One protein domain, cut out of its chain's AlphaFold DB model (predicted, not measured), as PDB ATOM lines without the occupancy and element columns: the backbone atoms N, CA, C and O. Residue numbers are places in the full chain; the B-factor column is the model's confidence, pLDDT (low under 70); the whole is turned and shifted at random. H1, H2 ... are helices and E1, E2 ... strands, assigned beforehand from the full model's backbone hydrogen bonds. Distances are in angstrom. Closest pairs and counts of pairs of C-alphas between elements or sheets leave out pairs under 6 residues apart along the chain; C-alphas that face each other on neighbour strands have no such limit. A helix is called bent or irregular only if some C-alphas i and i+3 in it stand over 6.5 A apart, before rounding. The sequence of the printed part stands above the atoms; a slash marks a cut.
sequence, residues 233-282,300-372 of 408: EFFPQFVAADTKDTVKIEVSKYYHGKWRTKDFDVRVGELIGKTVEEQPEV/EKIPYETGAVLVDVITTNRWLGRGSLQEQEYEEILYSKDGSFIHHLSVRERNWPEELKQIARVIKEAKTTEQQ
ATOM      1  N   GLU A 233     314.099 356.862 223.579       96.75
ATOM      2  CA  GLU A 233     313.760 358.286 223.541       96.75
ATOM      3  C   GLU A 233     314.683 359.034 222.571       96.75
ATOM      4  O   GLU A 233     315.805 358.587 222.306       96.75
ATOM      5  N   PHE A 234     314.224 360.163 222.028       98.00
ATOM      6  CA  PHE A 234     314.997 360.945 221.063       98.00
ATOM      7  C   PHE A 234     315.087 362.439 221.396       98.00
ATOM      8  O   PHE A 234     314.190 363.050 221.971       98.00
ATOM      9  N   PHE A 235     316.213 363.031 221.004       98.12
ATOM     10  CA  PHE A 235     316.679 364.334 221.458       98.12
ATOM     11  C   PHE A 235     317.108 365.187 220.252       98.12
ATOM     12  O   PHE A 235     318.203 364.987 219.714       98.12
ATOM     13  N   PRO A 236     316.273 366.136 219.788       98.00
ATOM     14  CA  PRO A 236     316.612 367.000 218.659       98.00
ATOM     15  C   PRO A 236     317.736 367.976 219.033       98.00
ATOM     16  O   PRO A 236     317.562 368.851 219.891       98.00
ATOM     17  N   GLN A 237     318.899 367.826 218.395       97.56
ATOM     18  CA  GLN A 237     320.120 368.558 218.740       97.56
ATOM     19  C   GLN A 237     320.221 369.886 217.985       97.56
ATOM     20  O   GLN A 237     320.330 370.935 218.617       97.56
ATOM     21  N   PHE A 238     320.172 369.860 216.650       96.00
ATOM     22  CA  PHE A 238     320.193 371.055 215.796       96.00
ATOM     23  C   PHE A 238     319.607 370.777 214.405       96.00
ATOM     24  O   PHE A 238     319.610 369.637 213.942       96.00
ATOM     25  N   VAL A 239     319.141 371.829 213.732       95.44
ATOM     26  CA  VAL A 239     318.730 371.798 212.320       95.44
ATOM     27  C   VAL A 239     319.950 372.071 211.432       95.44
ATOM     28  O   VAL A 239     320.789 372.914 211.765       95.44
ATOM     29  N   ALA A 240     320.080 371.359 210.313       93.00
ATOM     30  CA  ALA A 240     321.156 371.566 209.350       93.00
ATOM     31  C   ALA A 240     320.978 372.905 208.614       93.00
ATOM     32  O   ALA A 240     319.955 373.144 207.970       93.00
ATOM     33  N   ALA A 241     321.995 373.770 208.681       85.75
ATOM     34  CA  ALA A 241     321.933 375.123 208.126       85.75
ATOM     35  C   ALA A 241     321.728 375.154 206.598       85.75
ATOM     36  O   ALA A 241     321.073 376.066 206.092       85.75
ATOM     37  N   ASP A 242     322.268 374.159 205.889       83.38
ATOM     38  CA  ASP A 242     322.343 374.145 204.425       83.38
ATOM     39  C   ASP A 242     321.023 373.746 203.750       83.38
ATOM     40  O   ASP A 242     320.752 374.184 202.633       83.38
ATOM     41  N   THR A 243     320.199 372.926 204.412       79.81
ATOM     42  CA  THR A 243     318.969 372.374 203.817       79.81
ATOM     43  C   THR A 243     317.694 372.721 204.586       79.81
ATOM     44  O   THR A 243     316.625 372.722 203.985       79.81
ATOM     45  N   LYS A 244     317.783 373.047 205.888       81.44
ATOM     46  CA  LYS A 244     316.670 373.344 206.826       81.44
ATOM     47  C   LYS A 244     315.611 372.246 207.027       81.44
ATOM     48  O   LYS A 244     314.908 372.275 208.028       81.44
ATOM     49  N   ASP A 245     315.539 371.272 206.128       91.81
ATOM     50  CA  ASP A 245     314.668 370.089 206.152       91.81
ATOM     51  C   ASP A 245     315.242 368.904 206.952       91.81
ATOM     52  O   ASP A 245     314.571 367.888 207.128       91.81
ATOM     53  N   THR A 246     316.502 369.007 207.382       96.69
ATOM     54  CA  THR A 246     317.273 367.922 207.990       96.69
ATOM     55  C   THR A 246     317.617 368.297 209.424       96.69
ATOM     56  O   THR A 246     318.191 369.359 209.678       96.69
ATOM     57  N   VAL A 247     317.299 367.420 210.371       97.44
ATOM     58  CA  VAL A 247     317.543 367.622 211.803       97.44
ATOM     59  C   VAL A 247     318.468 366.532 212.309       97.44
ATOM     60  O   VAL A 247     318.213 365.346 212.099       97.44
ATOM     61  N   LYS A 248     319.520 366.926 213.027       97.81
ATOM     62  CA  LYS A 248     320.340 365.975 213.766       97.81
ATOM     63  C   LYS A 248     319.629 365.608 215.065       97.81
ATOM     64  O   LYS A 248     319.454 366.453 215.949       97.81
ATOM     65  N   ILE A 249     319.226 364.349 215.178       98.31
ATOM     66  CA  ILE A 249     318.501 363.792 216.317       98.31
ATOM     67  C   ILE A 249     319.360 362.699 216.952       98.31
ATOM     68  O   ILE A 249     319.744 361.727 216.303       98.31
ATOM     69  N   GLU A 250     319.650 362.852 218.240       98.38
ATOM     70  CA  GLU A 250     320.278 361.807 219.046       98.38
ATOM     71  C   GLU A 250     319.173 360.870 219.554       98.38
ATOM     72  O   GLU A 250     318.268 361.313 220.258       98.38
ATOM     73  N   VAL A 251     319.213 359.580 219.215       98.19
ATOM     74  CA  VAL A 251     318.284 358.571 219.749       98.19
ATOM     75  C   VAL A 251     319.023 357.731 220.782       98.19
ATOM     76  O   VAL A 251     320.063 357.145 220.480       98.19
ATOM     77  N   SER A 252     318.482 357.643 221.995       97.25
ATOM     78  CA  SER A 252     318.984 356.750 223.040       97.25
ATOM     79  C   SER A 252     318.015 355.601 223.287       97.25
ATOM     80  O   SER A 252     316.810 355.806 223.413       97.25
ATOM     81  N   LYS A 253     318.550 354.386 223.390       94.88
ATOM     82  CA  LYS A 253     317.804 353.154 223.630       94.88
ATOM     83  C   LYS A 253     318.457 352.343 224.741       94.88
ATOM     84  O   LYS A 253     319.670 352.132 224.728       94.88
ATOM     85  N   TYR A 254     317.650 351.843 225.667       90.44
ATOM     86  CA  TYR A 254     318.084 350.841 226.624       90.44
ATOM     87  C   TYR A 254     318.067 349.461 225.954       90.44
ATOM     88  O   TYR A 254     317.031 348.997 225.475       90.44
ATOM     89  N   TYR A 255     319.232 348.825 225.863       87.12
ATOM     90  CA  TYR A 255     319.434 347.570 225.143       87.12
ATOM     91  C   TYR A 255     320.477 346.715 225.875       87.12
ATOM     92  O   TYR A 255     321.538 347.215 226.246       87.12
ATOM     93  N   HIS A 256     320.146 345.446 226.146       81.94
ATOM     94  CA  HIS A 256     320.955 344.502 226.947       81.94
ATOM     95  C   HIS A 256     321.536 345.088 228.244       81.94
ATOM     96  O   HIS A 256     322.720 344.941 228.550       81.94
ATOM     97  N   GLY A 257     320.687 345.771 229.015       78.56
ATOM     98  CA  GLY A 257     321.047 346.314 230.327       78.56
ATOM     99  C   GLY A 257     321.783 347.659 230.305       78.56
ATOM    100  O   GLY A 257     322.183 348.136 231.369       78.56
ATOM    101  N   LYS A 258     321.974 348.276 229.129       84.12
ATOM    102  CA  LYS A 258     322.781 349.494 228.952       84.12
ATOM    103  C   LYS A 258     322.107 350.544 228.084       84.12
ATOM    104  O   LYS A 258     321.348 350.218 227.173       84.12
ATOM    105  N   TRP A 259     322.456 351.810 228.300       90.31
ATOM    106  CA  TRP A 259     322.029 352.903 227.422       90.31
ATOM    107  C   TRP A 259     322.952 353.060 226.210       90.31
ATOM    108  O   TRP A 259     324.068 353.580 226.301       90.31
ATOM    109  N   ARG A 260     322.444 352.657 225.048       92.19
ATOM    110  CA  ARG A 260     323.048 352.879 223.731       92.19
ATOM    111  C   ARG A 260     322.512 354.182 223.144       92.19
ATOM    112  O   ARG A 260     321.361 354.537 223.384       92.19
ATOM    113  N   THR A 261     323.336 354.918 222.405       95.44
ATOM    114  CA  THR A 261     322.958 356.229 221.855       95.44
ATOM    115  C   THR A 261     323.569 356.410 220.482       95.44
ATOM    116  O   THR A 261     324.775 356.206 220.324       95.44
ATOM    117  N   LYS A 262     322.757 356.852 219.522       97.06
ATOM    118  CA  LYS A 262     323.181 357.061 218.146       97.06
ATOM    119  C   LYS A 262     322.613 358.353 217.575       97.06
ATOM    120  O   LYS A 262     321.423 358.628 217.688       97.06
ATOM    121  N   ASP A 263     323.485 359.114 216.929       97.62
ATOM    122  CA  ASP A 263     323.112 360.274 216.130       97.62
ATOM    123  C   ASP A 263     322.552 359.847 214.768       97.62
ATOM    124  O   ASP A 263     323.153 359.021 214.071       97.62
ATOM    125  N   PHE A 264     321.448 360.471 214.365       97.56
ATOM    126  CA  PHE A 264     320.849 360.346 213.043       97.56
ATOM    127  C   PHE A 264     320.575 361.732 212.458       97.56
ATOM    128  O   PHE A 264     319.965 362.572 213.115       97.56
ATOM    129  N   ASP A 265     320.981 361.952 211.212       97.25
ATOM    130  CA  ASP A 265     320.490 363.069 210.407       97.25
ATOM    131  C   ASP A 265     319.186 362.604 209.742       97.25
ATOM    132  O   ASP A 265     319.206 361.659 208.951       97.25
ATOM    133  N   VAL A 266     318.057 363.202 210.131       97.94
ATOM    134  CA  VAL A 266     316.700 362.791 209.726       97.94
ATOM    135  C   VAL A 266     316.057 363.909 208.916       97.94
ATOM    136  O   VAL A 266     316.063 365.063 209.356       97.94
ATOM    137  N   ARG A 267     315.497 363.585 207.749       97.62
ATOM    138  CA  ARG A 267     314.772 364.540 206.897       97.62
ATOM    139  C   ARG A 267     313.281 364.567 207.190       97.62
ATOM    140  O   ARG A 267     312.706 363.590 207.664       97.62
ATOM    141  N   VAL A 268     312.636 365.677 206.843       97.56
ATOM    142  CA  VAL A 268     311.172 365.750 206.762       97.56
ATOM    143  C   VAL A 268     310.632 364.614 205.877       97.56
ATOM    144  O   VAL A 268     311.069 364.426 204.741       97.56
ATOM    145  N   GLY A 269     309.690 363.844 206.422       97.38
ATOM    146  CA  GLY A 269     309.121 362.627 205.842       97.38
ATOM    147  C   GLY A 269     309.797 361.316 206.271       97.38
ATOM    148  O   GLY A 269     309.260 360.248 205.975       97.38
ATOM    149  N   GLU A 270     310.939 361.351 206.966       97.88
ATOM    150  CA  GLU A 270     311.675 360.150 207.385       97.88
ATOM    151  C   GLU A 270     311.333 359.687 208.812       97.88
ATOM    152  O   GLU A 270     310.943 360.464 209.688       97.88
ATOM    153  N   LEU A 271     311.513 358.384 209.055       97.81
ATOM    154  CA  LEU A 271     311.419 357.782 210.383       97.81
ATOM    155  C   LEU A 271     312.615 358.214 211.249       97.81
ATOM    156  O   LEU A 271     313.770 358.132 210.827       97.81
ATOM    157  N   ILE A 272     312.345 358.618 212.487       98.00
ATOM    158  CA  ILE A 272     313.361 358.957 213.479       98.00
ATOM    159  C   ILE A 272     313.982 357.657 214.012       98.00
ATOM    160  O   ILE A 272     313.362 356.904 214.772       98.00
ATOM    161  N   GLY A 273     315.237 357.433 213.621       96.56
ATOM    162  CA  GLY A 273     316.034 356.265 213.988       96.56
ATOM    163  C   GLY A 273     315.854 355.066 213.049       96.56
ATOM    164  O   GLY A 273     314.882 354.958 212.303       96.56
ATOM    165  N   LYS A 274     316.839 354.164 213.062       96.56
ATOM    166  CA  LYS A 274     316.905 352.952 212.226       96.56
ATOM    167  C   LYS A 274     317.787 351.894 212.883       96.56
ATOM    168  O   LYS A 274     318.640 352.231 213.704       96.56
ATOM    169  N   THR A 275     317.643 350.637 212.486       96.44
ATOM    170  CA  THR A 275     318.528 349.555 212.918       96.44
ATOM    171  C   THR A 275     319.958 349.824 212.454       96.44
ATOM    172  O   THR A 275     320.211 350.071 211.273       96.44
ATOM    173  N   VAL A 276     320.902 349.763 213.393       95.25
ATOM    174  CA  VAL A 276     322.339 349.934 213.144       95.25
ATOM    175  C   VAL A 276     323.074 348.671 213.580       95.25
ATOM    176  O   VAL A 276     322.799 348.125 214.645       95.25
ATOM    177  N   GLU A 277     324.012 348.209 212.753       92.00
ATOM    178  CA  GLU A 277     325.023 347.232 213.161       92.00
ATOM    179  C   GLU A 277     326.140 347.975 213.905       92.00
ATOM    180  O   GLU A 277     326.908 348.729 213.302       92.00
ATOM    181  N   GLU A 278     326.215 347.799 215.222       85.06
ATOM    182  CA  GLU A 278     327.293 348.333 216.055       85.06
ATOM    183  C   GLU A 278     328.286 347.215 216.387       85.06
ATOM    184  O   GLU A 278     327.909 346.115 216.790       85.06
ATOM    185  N   GLN A 279     329.583 347.482 216.225       78.88
ATOM    186  CA  GLN A 279     330.592 346.601 216.808       78.88
ATOM    187  C   GLN A 279     330.538 346.773 218.331       78.88
ATOM    188  O   GLN A 279     330.493 347.916 218.795       78.88
ATOM    189  N   PRO A 280     330.531 345.686 219.122       69.31
ATOM    190  CA  PRO A 280     330.535 345.817 220.571       69.31
ATOM    191  C   PRO A 280     331.794 346.567 221.011       69.31
ATOM    192  O   PRO A 280     332.893 346.275 220.543       69.31
ATOM    193  N   GLU A 281     331.631 347.523 221.928       62.97
ATOM    194  CA  GLU A 281     332.735 348.276 222.527       62.97
ATOM    195  C   GLU A 281     333.630 347.353 223.368       62.97
ATOM    196  O   GLU A 281     333.517 347.272 224.594       62.97
ATOM    197  N   VAL A 282     334.556 346.659 222.711       57.19
ATOM    198  CA  VAL A 282     335.731 346.114 223.384       57.19
ATOM    199  C   VAL A 282     336.587 347.302 223.786       57.19
ATOM    200  O   VAL A 282     336.930 348.139 222.951       57.19
ATOM    201  N   GLU A 300     326.454 343.719 216.549       84.12
ATOM    202  CA  GLU A 300     325.158 343.679 217.195       84.12
ATOM    203  C   GLU A 300     324.171 344.569 216.437       84.12
ATOM    204  O   GLU A 300     324.443 345.740 216.172       84.12
ATOM    205  N   LYS A 301     323.007 344.016 216.078       92.81
ATOM    206  CA  LYS A 301     321.918 344.781 215.460       92.81
ATOM    207  C   LYS A 301     321.101 345.449 216.551       92.81
ATOM    208  O   LYS A 301     320.402 344.770 217.301       92.81
ATOM    209  N   ILE A 302     321.192 346.773 216.621       93.25
ATOM    210  CA  ILE A 302     320.486 347.599 217.600       93.25
ATOM    211  C   ILE A 302     319.370 348.360 216.870       93.25
ATOM    212  O   ILE A 302     319.672 349.252 216.072       93.25
ATOM    213  N   PRO A 303     318.088 348.014 217.098       96.06
ATOM    214  CA  PRO A 303     316.963 348.680 216.450       96.06
ATOM    215  C   PRO A 303     316.638 350.008 217.148       96.06
ATOM    216  O   PRO A 303     316.014 350.002 218.212       96.06
ATOM    217  N   TYR A 304     317.078 351.142 216.591       97.06
ATOM    218  CA  TYR A 304     316.790 352.491 217.112       97.06
ATOM    219  C   TYR A 304     315.490 353.108 216.553       97.06
ATOM    220  O   TYR A 304     315.275 354.310 216.686       97.06
ATOM    221  N   GLU A 305     314.621 352.331 215.911       97.00
ATOM    222  CA  GLU A 305     313.329 352.792 215.400       97.00
ATOM    223  C   GLU A 305     312.429 353.280 216.549       97.00
ATOM    224  O   GLU A 305     311.983 352.498 217.389       97.00
ATOM    225  N   THR A 306     312.137 354.582 216.575       96.31
ATOM    226  CA  THR A 306     311.292 355.212 217.611       96.31
ATOM    227  C   THR A 306     309.789 355.103 217.335       96.31
ATOM    228  O   THR A 306     308.975 355.453 218.190       96.31
ATOM    229  N   GLY A 307     309.415 354.694 216.117       95.94
ATOM    230  CA  GLY A 307     308.051 354.789 215.589       95.94
ATOM    231  C   GLY A 307     307.613 356.211 215.202       95.94
ATOM    232  O   GLY A 307     306.559 356.364 214.599       95.94
ATOM    233  N   ALA A 308     308.401 357.247 215.511       97.81
ATOM    234  CA  ALA A 308     308.094 358.624 215.142       97.81
ATOM    235  C   ALA A 308     308.587 358.956 213.725       97.81
ATOM    236  O   ALA A 308     309.709 358.613 213.364       97.81
ATOM    237  N   VAL A 309     307.781 359.678 212.950       98.25
ATOM    238  CA  VAL A 309     308.151 360.282 211.659       98.25
ATOM    239  C   VAL A 309     308.307 361.791 211.844       98.25
ATOM    240  O   VAL A 309     307.456 362.420 212.479       98.25
ATOM    241  N   LEU A 310     309.376 362.372 211.295       98.31
ATOM    242  CA  LEU A 310     309.586 363.821 211.255       98.31
ATOM    243  C   LEU A 310     308.652 364.436 210.198       98.31
ATOM    244  O   LEU A 310     308.733 364.090 209.024       98.31
ATOM    245  N   VAL A 311     307.751 365.325 210.610       98.00
ATOM    246  CA  VAL A 311     306.698 365.917 209.763       98.00
ATOM    247  C   VAL A 311     307.103 367.286 209.219       98.00
ATOM    248  O   VAL A 311     306.818 367.568 208.062       98.00
ATOM    249  N   ASP A 312     307.743 368.128 210.034       97.62
ATOM    250  CA  ASP A 312     308.205 369.467 209.636       97.62
ATOM    251  C   ASP A 312     309.213 370.039 210.654       97.62
ATOM    252  O   ASP A 312     309.402 369.479 211.742       97.62
ATOM    253  N   VAL A 313     309.823 371.179 210.328       97.00
ATOM    254  CA  VAL A 313     310.685 371.973 211.214       97.00
ATOM    255  C   VAL A 313     310.230 373.430 211.182       97.00
ATOM    256  O   VAL A 313     310.341 374.104 210.160       97.00
ATOM    257  N   ILE A 314     309.753 373.941 212.317       96.12
ATOM    258  CA  ILE A 314     309.236 375.310 212.440       96.12
ATOM    259  C   ILE A 314     310.138 376.177 213.323       96.12
ATOM    260  O   ILE A 314     310.813 375.685 214.229       96.12
ATOM    261  N   THR A 315     310.123 377.489 213.087       95.44
ATOM    262  CA  THR A 315     310.712 378.471 214.007       95.44
ATOM    263  C   THR A 315     309.610 379.036 214.895       95.44
ATOM    264  O   THR A 315     308.645 379.614 214.395       95.44
ATOM    265  N   THR A 316     309.770 378.890 216.208       94.94
ATOM    266  CA  THR A 316     308.842 379.381 217.230       94.94
ATOM    267  C   THR A 316     309.498 380.515 218.018       94.94
ATOM    268  O   THR A 316     310.627 380.393 218.502       94.94
ATOM    269  N   ASN A 317     308.769 381.620 218.189       94.00
ATOM    270  CA  ASN A 317     309.240 382.794 218.924       94.00
ATOM    271  C   ASN A 317     308.584 382.830 220.307       94.00
ATOM    272  O   ASN A 317     307.357 382.862 220.433       94.00
ATOM    273  N   ARG A 318     309.400 382.844 221.367       90.44
ATOM    274  CA  ARG A 318     308.934 382.935 222.756       90.44
ATOM    275  C   ARG A 318     309.450 384.200 223.415       90.44
ATOM    276  O   ARG A 318     310.652 384.431 223.495       90.44
ATOM    277  N   TRP A 319     308.531 384.972 223.980       88.62
ATOM    278  CA  TRP A 319     308.854 386.147 224.778       88.62
ATOM    279  C   TRP A 319     309.163 385.738 226.224       88.62
ATOM    280  O   TRP A 319     308.358 385.068 226.878       88.62
ATOM    281  N   LEU A 320     310.334 386.128 226.727       85.81
ATOM    282  CA  LEU A 320     310.800 385.834 228.084       85.81
ATOM    283  C   LEU A 320     311.117 387.117 228.856       85.81
ATOM    284  O   LEU A 320     311.791 388.010 228.353       85.81
ATOM    285  N   GLY A 321     310.678 387.177 230.115       81.56
ATOM    286  CA  GLY A 321     311.035 388.240 231.056       81.56
ATOM    287  C   GLY A 321     309.884 388.671 231.967       81.56
ATOM    288  O   GLY A 321     308.716 388.443 231.670       81.56
ATOM    289  N   ARG A 322     310.215 389.307 233.100       76.25
ATOM    290  CA  ARG A 322     309.250 389.933 234.034       76.25
ATOM    291  C   ARG A 322     309.311 391.473 234.028       76.25
ATOM    292  O   ARG A 322     308.863 392.103 234.979       76.25
ATOM    293  N   GLY A 323     309.887 392.083 232.990       85.75
ATOM    294  CA  GLY A 323     309.992 393.545 232.879       85.75
ATOM    295  C   GLY A 323     310.409 394.007 231.485       85.75
ATOM    296  O   GLY A 323     309.637 394.671 230.806       85.75
ATOM    297  N   SER A 324     311.593 393.590 231.030       87.81
ATOM    298  CA  SER A 324     311.942 393.613 229.605       87.81
ATOM    299  C   SER A 324     311.572 392.260 229.008       87.81
ATOM    300  O   SER A 324     312.043 391.240 229.513       87.81
ATOM    301  N   LEU A 325     310.701 392.244 227.998       89.44
ATOM    302  CA  LEU A 325     310.397 391.042 227.224       89.44
ATOM    303  C   LEU A 325     311.460 390.902 226.133       89.44
ATOM    304  O   LEU A 325     311.509 391.707 225.206       89.44
ATOM    305  N   GLN A 326     312.312 389.889 226.252       90.69
ATOM    306  CA  GLN A 326     313.234 389.497 225.192       90.69
ATOM    307  C   GLN A 326     312.560 388.447 224.313       90.69
ATOM    308  O   GLN A 326     312.055 387.444 224.819       90.69
ATOM    309  N   GLU A 327     312.553 388.685 223.006       92.50
ATOM    310  CA  GLU A 327     312.181 387.676 222.022       92.50
ATOM    311  C   GLU A 327     313.304 386.642 221.920       92.50
ATOM    312  O   GLU A 327     314.471 386.987 221.725       92.50
ATOM    313  N   GLN A 328     312.954 385.370 222.083       92.00
ATOM    314  CA  GLN A 328     313.844 384.249 221.838       92.00
ATOM    315  C   GLN A 328     313.251 383.388 220.724       92.00
ATOM    316  O   GLN A 328     312.280 382.663 220.941       92.00
ATOM    317  N   GLU A 329     313.875 383.439 219.551       93.62
ATOM    318  CA  GLU A 329     313.601 382.510 218.457       93.62
ATOM    319  C   GLU A 329     314.293 381.166 218.728       93.62
ATOM    320  O   GLU A 329     315.448 381.106 219.181       93.62
ATOM    321  N   TYR A 330     313.592 380.066 218.466       94.69
ATOM    322  CA  TYR A 330     314.166 378.726 218.483       94.69
ATOM    323  C   TYR A 330     313.427 377.787 217.527       94.69
ATOM    324  O   TYR A 330     312.298 378.033 217.122       94.69
ATOM    325  N   GLU A 331     314.102 376.708 217.153       96.38
ATOM    326  CA  GLU A 331     313.577 375.692 216.246       96.38
ATOM    327  C   GLU A 331     312.771 374.654 217.054       96.38
ATOM    328  O   GLU A 331     313.200 374.239 218.137       96.38
ATOM    329  N   GLU A 332     311.628 374.215 216.531       97.06
ATOM    330  CA  GLU A 332     310.842 373.072 217.009       97.06
ATOM    331  C   GLU A 332     310.664 372.079 215.855       97.06
ATOM    332  O   GLU A 332     310.413 372.478 214.717       97.06
ATOM    333  N   ILE A 333     310.767 370.782 216.142       97.88
ATOM    334  CA  ILE A 333     310.340 369.748 215.197       97.88
ATOM    335  C   ILE A 333     308.871 369.401 215.416       97.88
ATOM    336  O   ILE A 333     308.405 369.313 216.556       97.88
ATOM    337  N   LEU A 334     308.176 369.149 214.313       98.06
ATOM    338  CA  LEU A 334     306.862 368.526 214.294       98.06
ATOM    339  C   LEU A 334     307.049 367.042 213.989       98.06
ATOM    340  O   LEU A 334     307.708 366.700 213.010       98.06
ATOM    341  N   TYR A 335     306.493 366.148 214.802       98.31
ATOM    342  CA  TYR A 335     306.604 364.701 214.585       98.31
ATOM    343  C   TYR A 335     305.293 363.974 214.892       98.31
ATOM    344  O   TYR A 335     304.475 364.458 215.671       98.31
ATOM    345  N   SER A 336     305.096 362.787 214.320       98.00
ATOM    346  CA  SER A 336     303.941 361.931 214.625       98.00
ATOM    347  C   SER A 336     304.373 360.488 214.864       98.00
ATOM    348  O   SER A 336     305.234 359.988 214.144       98.00
ATOM    349  N   LYS A 337     303.795 359.824 215.874       95.69
ATOM    350  CA  LYS A 337     304.037 358.396 216.184       95.69
ATOM    351  C   LYS A 337     302.959 357.462 215.617       95.69
ATOM    352  O   LYS A 337     303.198 356.267 215.495       95.69
ATOM    353  N   ASP A 338     301.783 357.994 215.294       94.12
ATOM    354  CA  ASP A 338     300.589 357.234 214.899       94.12
ATOM    355  C   ASP A 338     299.913 357.764 213.617       94.12
ATOM    356  O   ASP A 338     298.895 357.226 213.183       94.12
ATOM    357  N   GLY A 339     300.448 358.835 213.023       93.06
ATOM    358  CA  GLY A 339     299.859 359.535 211.877       93.06
ATOM    359  C   GLY A 339     298.590 360.335 212.201       93.06
ATOM    360  O   GLY A 339     298.036 360.963 211.302       93.06
ATOM    361  N   SER A 340     298.128 360.327 213.455       95.12
ATOM    362  CA  SER A 340     296.879 360.964 213.896       95.12
ATOM    363  C   SER A 340     297.131 362.271 214.644       95.12
ATOM    364  O   SER A 340     296.378 363.229 214.469       95.12
ATOM    365  N   PHE A 341     298.202 362.337 215.441       96.69
ATOM    366  CA  PHE A 341     298.583 363.543 216.182       96.69
ATOM    367  C   PHE A 341     299.966 364.052 215.775       96.69
ATOM    368  O   PHE A 341     300.909 363.277 215.603       96.69
ATOM    369  N   ILE A 342     300.083 365.375 215.643       97.81
ATOM    370  CA  ILE A 342     301.359 366.071 215.467       97.81
ATOM    371  C   ILE A 342     301.793 366.602 216.833       97.81
ATOM    372  O   ILE A 342     301.089 367.385 217.471       97.81
ATOM    373  N   HIS A 343     302.961 366.162 217.277       97.88
ATOM    374  CA  HIS A 343     303.616 366.589 218.502       97.88
ATOM    375  C   HIS A 343     304.721 367.598 218.185       97.88
ATOM    376  O   HIS A 343     305.399 367.489 217.165       97.88
ATOM    377  N   HIS A 344     304.929 368.548 219.094       97.50
ATOM    378  CA  HIS A 344     305.990 369.549 219.014       97.50
ATOM    379  C   HIS A 344     307.142 369.162 219.945       97.50
ATOM    380  O   HIS A 344     306.901 368.742 221.080       97.50
ATOM    381  N   LEU A 345     308.388 369.339 219.501       97.81
ATOM    382  CA  LEU A 345     309.561 369.177 220.361       97.81
ATOM    383  C   LEU A 345     310.643 370.205 220.044       97.81
ATOM    384  O   LEU A 345     311.140 370.275 218.921       97.81
ATOM    385  N   SER A 346     311.043 370.985 221.046       97.38
ATOM    386  CA  SER A 346     312.098 371.984 220.892       97.38
ATOM    387  C   SER A 346     313.431 371.362 220.480       97.38
ATOM    388  O   SER A 346     313.837 370.318 220.988       97.38
ATOM    389  N   VAL A 347     314.175 372.068 219.638       96.75
ATOM    390  CA  VAL A 347     315.552 371.728 219.279       96.75
ATOM    391  C   VAL A 347     316.525 372.398 220.261       96.75
ATOM    392  O   VAL A 347     316.319 373.547 220.676       96.75
ATOM    393  N   ARG A 348     317.612 371.688 220.597       96.62
ATOM    394  CA  ARG A 348     318.659 372.012 221.597       96.62
ATOM    395  C   ARG A 348     318.215 371.854 223.055       96.62
ATOM    396  O   ARG A 348     317.218 372.431 223.485       96.62
ATOM    397  N   GLU A 349     319.079 371.221 223.856       96.44
ATOM    398  CA  GLU A 349     318.870 370.912 225.285       96.44
ATOM    399  C   GLU A 349     318.353 372.085 226.127       96.44
ATOM    400  O   GLU A 349     317.468 371.911 226.959       96.44
ATOM    401  N   ARG A 350     318.821 373.314 225.873       95.06
ATOM    402  CA  ARG A 350     318.346 374.518 226.584       95.06
ATOM    403  C   ARG A 350     316.824 374.734 226.475       95.06
ATOM    404  O   ARG A 350     316.199 375.141 227.456       95.06
ATOM    405  N   ASN A 351     316.233 374.420 225.319       95.62
ATOM    406  CA  ASN A 351     314.833 374.691 224.984       95.62
ATOM    407  C   ASN A 351     313.892 373.516 225.305       95.62
ATOM    408  O   ASN A 351     312.675 373.688 225.240       95.62
ATOM    409  N   TRP A 352     314.428 372.334 225.625       96.38
ATOM    410  CA  TRP A 352     313.629 371.139 225.913       96.38
ATOM    411  C   TRP A 352     312.701 371.322 227.129       96.38
ATOM    412  O   TRP A 352     313.041 372.079 228.052       96.38
ATOM    413  N   PRO A 353     311.557 370.609 227.169       95.88
ATOM    414  CA  PRO A 353     310.747 370.502 228.376       95.88
ATOM    415  C   PRO A 353     311.545 369.839 229.507       95.88
ATOM    416  O   PRO A 353     312.506 369.101 229.276       95.88
ATOM    417  N   GLU A 354     311.148 370.118 230.746       95.81
ATOM    418  CA  GLU A 354     311.874 369.664 231.938       95.81
ATOM    419  C   GLU A 354     311.904 368.131 232.058       95.81
ATOM    420  O   GLU A 354     312.927 367.561 232.419       95.81
ATOM    421  N   GLU A 355     310.830 367.453 231.649       93.88
ATOM    422  CA  GLU A 355     310.747 365.988 231.586       93.88
ATOM    423  C   GLU A 355     311.836 365.391 230.676       93.88
ATOM    424  O   GLU A 355     312.592 364.516 231.096       93.88
ATOM    425  N   LEU A 356     312.005 365.929 229.460       95.69
ATOM    426  CA  LEU A 356     313.025 365.455 228.519       95.69
ATOM    427  C   LEU A 356     314.450 365.748 229.020       95.69
ATOM    428  O   LEU A 356     315.346 364.921 228.852       95.69
ATOM    429  N   LYS A 357     314.663 366.886 229.698       96.62
ATOM    430  CA  LYS A 357     315.939 367.204 230.373       96.62
ATOM    431  C   LYS A 357     316.261 366.207 231.485       96.62
ATOM    432  O   LYS A 357     317.418 365.808 231.628       96.62
ATOM    433  N   GLN A 358     315.261 365.785 232.257       95.31
ATOM    434  CA  GLN A 358     315.435 364.782 233.308       95.31
ATOM    435  C   GLN A 358     315.785 363.409 232.725       95.31
ATOM    436  O   GLN A 358     316.744 362.799 233.198       95.31
ATOM    437  N   ILE A 359     315.101 362.972 231.658       95.25
ATOM    438  CA  ILE A 359     315.439 361.730 230.942       95.25
ATOM    439  C   ILE A 359     316.878 361.806 230.406       95.25
ATOM    440  O   ILE A 359     317.692 360.930 230.702       95.25
ATOM    441  N   ALA A 360     317.235 362.885 229.700       96.00
ATOM    442  CA  ALA A 360     318.584 363.085 229.170       96.00
ATOM    443  C   ALA A 360     319.657 363.053 230.273       96.00
ATOM    444  O   ALA A 360     320.713 362.442 230.093       96.00
ATOM    445  N   ARG A 361     319.392 363.662 231.440       95.75
ATOM    446  CA  ARG A 361     320.299 363.612 232.596       95.75
ATOM    447  C   ARG A 361     320.477 362.183 233.114       95.75
ATOM    448  O   ARG A 361     321.615 361.766 233.293       95.75
ATOM    449  N   VAL A 362     319.392 361.430 233.303       93.25
ATOM    450  CA  VAL A 362     319.451 360.036 233.786       93.25
ATOM    451  C   VAL A 362     320.234 359.144 232.820       93.25
ATOM    452  O   VAL A 362     321.085 358.372 233.258       93.25
ATOM    453  N   ILE A 363     320.028 359.299 231.510       94.25
ATOM    454  CA  ILE A 363     320.782 358.565 230.482       94.25
ATOM    455  C   ILE A 363     322.277 358.930 230.540       94.25
ATOM    456  O   ILE A 363     323.130 358.039 230.579       94.25
ATOM    457  N   LYS A 364     322.618 360.225 230.618       93.44
ATOM    458  CA  LYS A 364     324.010 360.700 230.761       93.44
ATOM    459  C   LYS A 364     324.675 360.163 232.040       93.44
ATOM    460  O   LYS A 364     325.825 359.719 231.991       93.44
ATOM    461  N   GLU A 365     323.968 360.160 233.171       89.75
ATOM    462  CA  GLU A 365     324.450 359.646 234.464       89.75
ATOM    463  C   GLU A 365     324.663 358.124 234.445       89.75
ATOM    464  O   GLU A 365     325.703 357.644 234.911       89.75
ATOM    465  N   ALA A 366     323.737 357.365 233.850       86.00
ATOM    466  CA  ALA A 366     323.851 355.916 233.699       86.00
ATOM    467  C   ALA A 366     325.077 355.538 232.852       86.00
ATOM    468  O   ALA A 366     325.949 354.809 233.329       86.00
ATOM    469  N   LYS A 367     325.225 356.132 231.660       85.25
ATOM    470  CA  LYS A 367     326.383 355.896 230.774       85.25
ATOM    471  C   LYS A 367     327.713 356.280 231.433       85.25
ATOM    472  O   LYS A 367     328.701 355.561 231.302       85.25
ATOM    473  N   THR A 368     327.735 357.375 232.196       81.94
ATOM    474  CA  THR A 368     328.919 357.788 232.973       81.94
ATOM    475  C   THR A 368     329.268 356.769 234.064       81.94
ATOM    476  O   THR A 368     330.443 356.476 234.289       81.94
ATOM    477  N   THR A 369     328.258 356.210 234.734       73.25
ATOM    478  CA  THR A 369     328.435 355.195 235.782       73.25
ATOM    479  C   THR A 369     328.949 353.876 235.202       73.25
ATOM    480  O   THR A 369     329.876 353.290 235.760       73.25
ATOM    481  N   GLU A 370     328.423 353.447 234.051       68.69
ATOM    482  CA  GLU A 370     328.916 352.270 233.325       68.69
ATOM    483  C   GLU A 370     330.402 352.413 232.958       68.69
ATOM    484  O   GLU A 370     331.201 351.537 233.291       68.69
ATOM    485  N   GLN A 371     330.802 353.544 232.361       64.56
ATOM    486  CA  GLN A 371     332.202 353.809 231.998       64.56
ATOM    487  C   GLN A 371     333.150 353.801 233.210       64.56
ATOM    488  O   GLN A 371     334.292 353.363 233.096       64.56
ATOM    489  N   GLN A 372     332.690 354.245 234.384       57.44
ATOM    490  CA  GLN A 372     333.480 354.194 235.625       57.44
ATOM    491  C   GLN A 372     333.514 352.794 236.267       57.44
ATOM    492  O   GLN A 372     334.458 352.485 236.998       57.44
TER     493      GLN A 372
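AT A GLANCE: This is residues 233 to 282 and 300 to 372 of the 408 residues of an uncharacterized protein of Candidatus Atribacteria bacterium (UniProt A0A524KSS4). Two strongly twisted three-stranded sheets, E1 E2 E3 and E6 E7 E8, make a loose sandwich, only partly face to face and with their strands crossed, and a helix, H1, lies across the strands of the first sheet. The bent hairpin of E6 and E7 reaches to one end of the long axis, its turn at Gly 323, and a small two-stranded sheet, E4 and E5, lies toward the other end. The printed part has 123 residues, with eight named strands and one named helix in the order E1 to E8, then H1, and the class is mixed, helices and strands. Each sheet is antiparallel, in the orders E1 - E2 - E3, E6 - E7 - E8 and E4 - E5. The whole is only just compact, close to loose, with a radius of gyration of the C-alphas of 16.1 A, and it is elongated, spanning 53 by 34 by 30 A.

HOW THE PARTS SIT: E1, residues 233 to 239, E2, residues 246 to 255, and E3, residues 258 to 267, form a meander, each strand the antiparallel neighbour of the one before. E1 and E2 are a hairpin, with N 235 and O 250 within hydrogen-bond range at 2.8 A. E2 and E3 are a hairpin too, with N 251 and O 262 at 2.8 A. H1, residues 354 to 372, is on this sheet, at a height over the sheet of 9.6 A; H1 and the sheet E1 E2 E3 form two layers, a helix on one face of a sheet. It lies over E1, E2 and E3 and runs across the strands, at 76 degrees to E1 on the local plane. The closest C-alphas of E3 and H1 are those of Trp 259 and Lys 367, 6.3 A apart. In H1 every O i to N i+4 pair is within hydrogen-bond range. E6, residues 309 to 320, E7, residues 326 to 336, and E8, residues 343 to 346, form a second meander. In the hairpin of E6 and E7, N 316 and O 330 are within hydrogen-bond range at 2.8 A; in that of E7 and E8, N 333 and O 345 at 2.8 A. E6 bends by 62 degrees at residue 312. The two meanders form a sandwich, two sheets face to face: the facing parts are 9.8 A centre to centre, and the strands of the one stand at 73 degrees to those of the other. The closest C-alphas of E1 and E8 are those of Pro 236 and Ser 346, 7.1 A apart. E4, residues 275 to 278, and E5, residues 300 to 303, are antiparallel neighbours, with N 300 and O 278 within hydrogen-bond range at 2.8 A. H1 is apart from E4 and E5, and it is not on the sheet E6 E7 E8.

IN THESE COORDINATES: E1 begins at C-alpha 233, (313.760, 358.286, 223.541), and is 18.3 A long. E2 is 26.7 A and E3 27.9 A long. E6, the longest strand by residues, is 30.5 A long and ends at C-alpha 320, (310.800, 385.834, 228.084); E7 is 31.0 A long. E4, E5 and E8 have four residues each. H1 is 26.8 A long and ends at C-alpha 372, (333.480, 354.194, 235.625).

THE WHOLE: The two C-alphas farthest apart, those of Val 282 and Gly 323, are 54.8 A from each other. Residues 283 to 299 are not printed, and C-alphas 282 and 300 are 12.5 A apart across the cut, in the link from E4 to E5. Of the links that are printed whole, none is long. The mean pLDDT of the printed part is 92.0; residues 280 to 282 and 370 to 372 are under 70.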